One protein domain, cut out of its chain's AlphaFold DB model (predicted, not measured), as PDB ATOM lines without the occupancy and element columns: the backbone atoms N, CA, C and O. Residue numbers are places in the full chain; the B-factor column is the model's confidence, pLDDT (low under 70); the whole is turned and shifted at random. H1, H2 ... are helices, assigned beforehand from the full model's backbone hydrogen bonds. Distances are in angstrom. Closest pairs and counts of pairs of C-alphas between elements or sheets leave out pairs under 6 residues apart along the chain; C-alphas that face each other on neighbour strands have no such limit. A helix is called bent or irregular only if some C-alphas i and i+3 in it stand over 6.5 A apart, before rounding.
ATOM      1  N   LYS A   2     185.083 170.679  86.190       31.42
ATOM      2  CA  LYS A   2     186.530 170.918  86.312       31.42
ATOM      3  C   LYS A   2     186.690 172.271  87.004       31.42
ATOM      4  O   LYS A   2     186.449 173.302  86.389       31.42
ATOM      5  N   VAL A   3     187.022 172.253  88.291       39.03
ATOM      6  CA  VAL A   3     187.365 173.472  89.034       39.03
ATOM      7  C   VAL A   3     188.663 174.005  88.427       39.03
ATOM      8  O   VAL A   3     189.696 173.344  88.503       39.03
ATOM      9  N   CYS A   4     188.589 175.144  87.738       35.91
ATOM     10  CA  CYS A   4     189.739 175.773  87.097       35.91
ATOM     11  C   CYS A   4     190.611 176.433  88.172       35.91
ATOM     12  O   CYS A   4     190.410 177.596  88.514       35.91
ATOM     13  N   PHE A   5     191.575 175.685  88.710       42.34
ATOM     14  CA  PHE A   5     192.612 176.211  89.605       42.34
ATOM     15  C   PHE A   5     193.662 177.066  88.868       42.34
ATOM     16  O   PHE A   5     194.494 177.704  89.506       42.34
ATOM     17  N   ASP A   6     193.599 177.141  87.538       43.25
ATOM     18  CA  ASP A   6     194.668 177.674  86.680       43.25
ATOM     19  C   ASP A   6     194.839 179.207  86.725       43.25
ATOM     20  O   ASP A   6     195.631 179.767  85.970       43.25
ATOM     21  N   LYS A   7     194.097 179.920  87.583       45.47
ATOM     22  CA  LYS A   7     194.127 181.394  87.675       45.47
ATOM     23  C   LYS A   7     194.174 181.944  89.104       45.47
ATOM     24  O   LYS A   7     193.720 183.065  89.332       45.47
ATOM     25  N   ILE A   8     194.708 181.191  90.065       51.00
ATOM     26  CA  ILE A   8     195.148 181.794  91.330       51.00
ATOM     27  C   ILE A   8     196.577 182.285  91.096       51.00
ATOM     28  O   ILE A   8     197.462 181.487  90.791       51.00
ATOM     29  N   GLU A   9     196.790 183.601  91.149       51.97
ATOM     30  CA  GLU A   9     198.112 184.204  90.960       51.97
ATOM     31  C   GLU A   9     199.144 183.516  91.863       51.97
ATOM     32  O   GLU A   9     198.916 183.319  93.058       51.97
ATOM     33  N   ASN A  10     200.298 183.157  91.294       54.62
ATOM     34  CA  ASN A  10     201.349 182.382  91.969       54.62
ATOM     35  C   ASN A  10     201.813 183.040  93.293       54.62
ATOM     36  O   ASN A  10     202.190 182.367  94.251       54.62
ATOM     37  N   ILE A  11     201.691 184.369  93.373       55.75
ATOM     38  CA  ILE A  11     201.986 185.186  94.557       55.75
ATOM     39  C   ILE A  11     200.982 184.932  95.696       55.75
ATOM     40  O   ILE A  11     201.390 184.801  96.848       55.75
ATOM     41  N   VAL A  12     199.686 184.802  95.387       61.06
ATOM     42  CA  VAL A  12     198.628 184.531  96.379       61.06
ATOM     43  C   VAL A  12     198.787 183.124  96.948       61.06
ATOM     44  O   VAL A  12     198.776 182.942  98.164       61.06
ATOM     45  N   VAL A  13     199.052 182.143  96.079       70.75
ATOM     46  CA  VAL A  13     199.324 180.762  96.505       70.75
ATOM     47  C   VAL A  13     200.575 180.707  97.387       70.75
ATOM     48  O   VAL A  13     200.567 180.046  98.421       70.75
ATOM     49  N   SER A  14     201.630 181.448  97.042       76.19
ATOM     50  CA  SER A  14     202.864 181.499  97.835       76.19
ATOM     51  C   SER A  14     202.647 182.097  99.231       76.19
ATOM     52  O   SER A  14     203.153 181.550 100.211       76.19
ATOM     53  N   ALA A  15     201.859 183.169  99.356       83.75
ATOM     54  CA  ALA A  15     201.507 183.751 100.653       83.75
ATOM     55  C   ALA A  15     200.650 182.798 101.510       83.75
ATOM     56  O   ALA A  15     200.894 182.651 102.710       83.75
ATOM     57  N   ASP A  16     199.689 182.102 100.899       85.44
ATOM     58  CA  ASP A  16     198.832 181.134 101.588       85.44
ATOM     59  C   ASP A  16     199.614 179.887 102.046       85.44
ATOM     60  O   ASP A  16     199.388 179.385 103.150       85.44
ATOM     61  N   ILE A  17     200.595 179.428 101.261       86.69
ATOM     62  CA  ILE A  17     201.539 178.369 101.655       86.69
ATOM     63  C   ILE A  17     202.333 178.797 102.895       86.69
ATOM     64  O   ILE A  17     202.391 178.048 103.871       86.69
ATOM     65  N   GLN A  18     202.902 180.009 102.893       89.44
ATOM     66  CA  GLN A  18     203.656 180.531 104.040       89.44
ATOM     67  C   GLN A  18     202.773 180.681 105.283       89.44
ATOM     68  O   GLN A  18     203.189 180.327 106.387       89.44
ATOM     69  N   ARG A  19     201.518 181.118 105.115       93.00
ATOM     70  CA  ARG A  19     200.531 181.162 106.203       93.00
ATOM     71  C   ARG A  19     200.284 179.777 106.802       93.00
ATOM     72  O   ARG A  19     200.208 179.653 108.023       93.00
ATOM     73  N   LEU A  20     200.119 178.747 105.973       91.00
ATOM     74  CA  LEU A  20     199.859 177.380 106.441       91.00
ATOM     75  C   LEU A  20     201.080 176.773 107.141       91.00
ATOM     76  O   LEU A  20     200.920 176.161 108.198       91.00
ATOM     77  N   LEU A  21     202.285 177.010 106.617       90.38
ATOM     78  CA  LEU A  21     203.537 176.639 107.285       90.38
ATOM     79  C   LEU A  21     203.668 177.327 108.650       90.38
ATOM     80  O   LEU A  21     203.956 176.664 109.643       90.38
ATOM     81  N   GLY A  22     203.357 178.626 108.732       91.50
ATOM     82  CA  GLY A  22     203.338 179.379 109.991       91.50
ATOM     83  C   GLY A  22     202.296 178.887 111.006       91.50
ATOM     84  O   GLY A  22     202.460 179.099 112.204       91.50
ATOM     85  N   ARG A  23     201.247 178.187 110.554       91.75
ATOM     86  CA  ARG A  23     200.254 177.503 111.407       91.75
ATOM     87  C   ARG A  23     200.661 176.074 111.795       91.75
ATOM     88  O   ARG A  23     199.885 175.394 112.459       91.75
ATOM     89  N   GLY A  24     201.841 175.607 111.379       90.88
ATOM     90  CA  GLY A  24     202.343 174.263 111.677       90.88
ATOM     91  C   GLY A  24     201.787 173.157 110.774       90.88
ATOM     92  O   GLY A  24     201.882 171.983 111.123       90.88
ATOM     93  N   VAL A  25     201.201 173.489 109.617       91.00
ATOM     94  CA  VAL A  25     200.773 172.475 108.640       91.00
ATOM     95  C   VAL A  25     202.007 171.893 107.951       91.00
ATOM     96  O   VAL A  25     202.760 172.623 107.309       91.00
ATOM     97  N   CYS A  26     202.207 170.574 108.045       92.12
ATOM     98  CA  CYS A  26     203.311 169.896 107.360       92.12
ATOM     99  C   CYS A  26     203.266 170.148 105.848       92.12
ATOM    100  O   CYS A  26     202.190 170.085 105.250       92.12
ATOM    101  N   ALA A  27     204.433 170.343 105.226       86.94
ATOM    102  CA  ALA A  27     204.559 170.645 103.797       86.94
ATOM    103  C   ALA A  27     203.792 169.654 102.897       86.94
ATOM    104  O   ALA A  27     203.092 170.060 101.972       86.94
ATOM    105  N   GLU A  28     203.835 168.366 103.236       88.62
ATOM    106  CA  GLU A  28     203.130 167.284 102.532       88.62
ATOM    107  C   GLU A  28     201.596 167.431 102.559       88.62
ATOM    108  O   GLU A  28     200.900 166.992 101.644       88.62
ATOM    109  N   ASN A  29     201.053 168.090 103.588       90.19
ATOM    110  CA  ASN A  29     199.617 168.301 103.772       90.19
ATOM    111  C   ASN A  29     199.118 169.635 103.201       90.19
ATOM    112  O   ASN A  29     197.903 169.834 103.106       90.19
ATOM    113  N   ILE A  30     200.015 170.534 102.786       87.06
ATOM    114  CA  ILE A  30     199.662 171.857 102.250       87.06
ATOM    115  C   ILE A  30     198.718 171.767 101.044       87.06
ATOM    116  O   ILE A  30     197.687 172.443 101.073       87.06
ATOM    117  N   PRO A  31     198.955 170.910 100.028       83.94
ATOM    118  CA  PRO A  31     198.037 170.806  98.892       83.94
ATOM    119  C   PRO A  31     196.617 170.410  99.317       83.94
ATOM    120  O   PRO A  31     195.630 170.928  98.793       83.94
ATOM    121  N   ARG A  32     196.496 169.517 100.311       86.25
ATOM    122  CA  ARG A  32     195.204 169.079 100.855       86.25
ATOM    123  C   ARG A  32     194.511 170.205 101.625       86.25
ATOM    124  O   ARG A  32     193.302 170.377 101.473       86.25
ATOM    125  N   ALA A  33     195.258 170.959 102.429       86.88
ATOM    126  CA  ALA A  33     194.739 172.087 103.196       86.88
ATOM    127  C   ALA A  33     194.243 173.218 102.281       86.88
ATOM    128  O   ALA A  33     193.101 173.646 102.423       86.88
ATOM    129  N   LEU A  34     195.038 173.616 101.281       85.50
ATOM    130  CA  LEU A  34     194.646 174.630 100.297       85.50
ATOM    131  C   LEU A  34     193.403 174.206  99.514       85.50
ATOM    132  O   LEU A  34     192.459 174.979  99.392       85.50
ATOM    133  N   LYS A  35     193.351 172.954  99.041       83.19
ATOM    134  CA  LYS A  35     192.167 172.433  98.342       83.19
ATOM    135  C   LYS A  35     190.908 172.517  99.210       83.19
ATOM    136  O   LYS A  35     189.833 172.811  98.693       83.19
ATOM    137  N   LYS A  36     191.035 172.266 100.518       85.56
ATOM    138  CA  LYS A  36     189.926 172.377 101.471       85.56
ATOM    139  C   LYS A  36     189.517 173.834 101.707       85.56
ATOM    140  O   LYS A  36     188.325 174.117 101.669       85.56
ATOM    141  N   GLU A  37     190.470 174.739 101.936       85.88
ATOM    142  CA  GLU A  37     190.188 176.164 102.167       85.88
ATOM    143  C   GLU A  37     189.568 176.819 100.924       85.88
ATOM    144  O   GLU A  37     188.482 177.386 101.023       85.88
ATOM    145  N   TYR A  38     190.176 176.664  99.743       84.69
ATOM    146  CA  TYR A  38     189.616 177.207  98.502       84.69
ATOM    147  C   TYR A  38     188.272 176.569  98.149       84.69
ATOM    148  O   TYR A  38     187.353 177.281  97.761       84.69
ATOM    149  N   GLY A  39     188.117 175.254  98.344       81.56
ATOM    150  CA  GLY A  39     186.835 174.581  98.132       81.56
ATOM    151  C   GLY A  39     185.726 175.117  99.043       81.56
ATOM    152  O   GLY A  39     184.601 175.310  98.587       81.56
ATOM    153  N   LEU A  40     186.041 175.413 100.308       81.88
ATOM    154  CA  LEU A  40     185.094 176.018 101.244       81.88
ATOM    155  C   LEU A  40     184.724 177.450 100.837       81.88
ATOM    156  O   LEU A  40     183.552 177.811 100.900       81.88
ATOM    157  N   VAL A  41     185.702 178.252 100.404       85.00
ATOM    158  CA  VAL A  41     185.464 179.622  99.924       85.00
ATOM    159  C   VAL A  41     184.563 179.609  98.693       85.00
ATOM    160  O   VAL A  41     183.559 180.317  98.679       85.00
ATOM    161  N   THR A  42     184.863 178.761  97.703       83.56
ATOM    162  CA  THR A  42     184.005 178.578  96.526       83.56
ATOM    163  C   THR A  42     182.592 178.206  96.955       83.56
ATOM    164  O   THR A  42     181.660 178.931  96.634       83.56
ATOM    165  N   PHE A  43     182.427 177.169  97.778       81.38
ATOM    166  CA  PHE A  43     181.111 176.747  98.253       81.38
ATOM    167  C   PHE A  43     180.325 177.877  98.944       81.38
ATOM    168  O   PHE A  43     179.127 178.035  98.706       81.38
ATOM    169  N   GLN A  44     180.977 178.689  99.781       82.50
ATOM    170  CA  GLN A  44     180.330 179.823 100.448       82.50
ATOM    171  C   GLN A  44     179.878 180.903  99.461       82.50
ATOM    172  O   GLN A  44     178.785 181.448  99.617       82.50
ATOM    173  N   VAL A  45     180.704 181.222  98.464       84.31
ATOM    174  CA  VAL A  45     180.372 182.191  97.410       84.31
ATOM    175  C   VAL A  45     179.191 181.692  96.579       84.31
ATOM    176  O   VAL A  45     178.199 182.409  96.438       84.31
ATOM    177  N   GLU A  46     179.253 180.446  96.102       85.75
ATOM    178  CA  GLU A  46     178.180 179.824  95.320       85.75
ATOM    179  C   GLU A  46     176.869 179.791  96.113       85.75
ATOM    180  O   GLU A  46     175.826 180.194  95.602       85.75
ATOM    181  N   SER A  47     176.926 179.411  97.393       82.69
ATOM    182  CA  SER A  47     175.751 179.376  98.273       82.69
ATOM    183  C   SER A  47     175.138 180.764  98.478       82.69
ATOM    184  O   SER A  47     173.918 180.911  98.439       82.69
ATOM    185  N   LYS A  48     175.957 181.812  98.656       85.00
ATOM    186  CA  LYS A  48     175.464 183.193  98.803       85.00
ATOM    187  C   LYS A  48     174.762 183.690  97.543       85.00
ATOM    188  O   LYS A  48     173.728 184.350  97.648       85.00
ATOM    189  N   ILE A  49     175.310 183.397  96.365       86.56
ATOM    190  CA  ILE A  49     174.702 183.805  95.093       86.56
ATOM    191  C   ILE A  49     173.426 183.001  94.835       86.56
ATOM    192  O   ILE A  49     172.402 183.598  94.507       86.56
ATOM    193  N   ALA A  50     173.445 181.687  95.068       86.38
ATOM    194  CA  ALA A  50     172.267 180.830  94.945       86.38
ATOM    195  C   ALA A  50     171.113 181.307  95.841       86.38
ATOM    196  O   ALA A  50     169.984 181.439  95.370       86.38
ATOM    197  N   LEU A  51     171.402 181.669  97.098       84.81
ATOM    198  CA  LEU A  51     170.413 182.275  97.994       84.81
ATOM    199  C   LEU A  51     169.852 183.578  97.409       84.81
ATOM    200  O   LEU A  51     168.643 183.772  97.381       84.81
ATOM    201  N   ARG A  52     170.692 184.471  96.882       85.69
ATOM    202  CA  ARG A  52     170.206 185.727  96.281       85.69
ATOM    203  C   ARG A  52     169.342 185.514  95.039       85.69
ATOM    204  O   ARG A  52     168.417 186.292  94.830       85.69
ATOM    205  N   ILE A  53     169.614 184.479  94.243       88.38
ATOM    206  CA  ILE A  53     168.746 184.081  93.127       88.38
ATOM    207  C   ILE A  53     167.400 183.586  93.669       88.38
ATOM    208  O   ILE A  53     166.356 184.037  93.205       88.38
ATOM    209  N   GLN A  54     167.420 182.709  94.678       84.62
ATOM    210  CA  GLN A  54     166.216 182.143  95.290       84.62
ATOM    211  C   GLN A  54     165.318 183.210  95.925       84.62
ATOM    212  O   GLN A  54     164.095 183.131  95.837       84.62
ATOM    213  N   PHE A  55     165.921 184.206  96.570       80.88
ATOM    214  CA  PHE A  55     165.206 185.278  97.252       80.88
ATOM    215  C   PHE A  55     165.026 186.531  96.393       80.88
ATOM    216  O   PHE A  55     164.599 187.563  96.908       80.88
ATOM    217  N   PHE A  56     165.308 186.469  95.090       85.56
ATOM    218  CA  PHE A  56     165.010 187.571  94.184       85.56
ATOM    219  C   PHE A  56     163.497 187.887  94.208       85.56
ATOM    220  O   PHE A  56     162.682 186.965  94.198       85.56
TER     221      PHE A  56
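Overview. This is residues 2 to 56 of the 266 residues of an uncharacterized protein of Chromera velia CCMP2878 (UniProt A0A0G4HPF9). A short helix, H1, and a long one, H2, meet near their ends as an L, with residues 43 to 56 sticking out as a long free arm. An unnamed lead-in, residues 2 to 9, comes before H1. The 55 printed residues have two named helices, H1 then H2, and no named strand: all helix. The whole is loose, with a radius of gyration of the C-alphas of 14.2 A and spans of 43 by 22 by 18 A.

Along the chain. H1, residues 10 to 22, begins at C-alpha 10 (201.349, 182.382, 91.969) and is 18.4 A long. H2, residues 27 to 54, is 40.9 A long and ends at C-alpha 54 (166.216, 182.143, 95.290). H2 is irregular: C-alphas 28 and 31 are 7.2 A apart.

Arrangement. Residues 16 to 21 of H1 touch residues 27 to 34 of H2; the closest C-alphas, of Ile 17 and Ile 30, are 6.8 A apart. The helices run opposite ways at a steep tilt of 65 degrees. Every O i to N i+4 pair in H1 is within hydrogen-bond range, and 22 of 24 in H2.

Size, cuts and confidence. The C-alphas farthest apart, of Cys 26 and Phe 56, are 44.2 A apart. The link from H1 to H2 is tight, and the printed part has no cut. Residues 2 to 12 have pLDDT under 70.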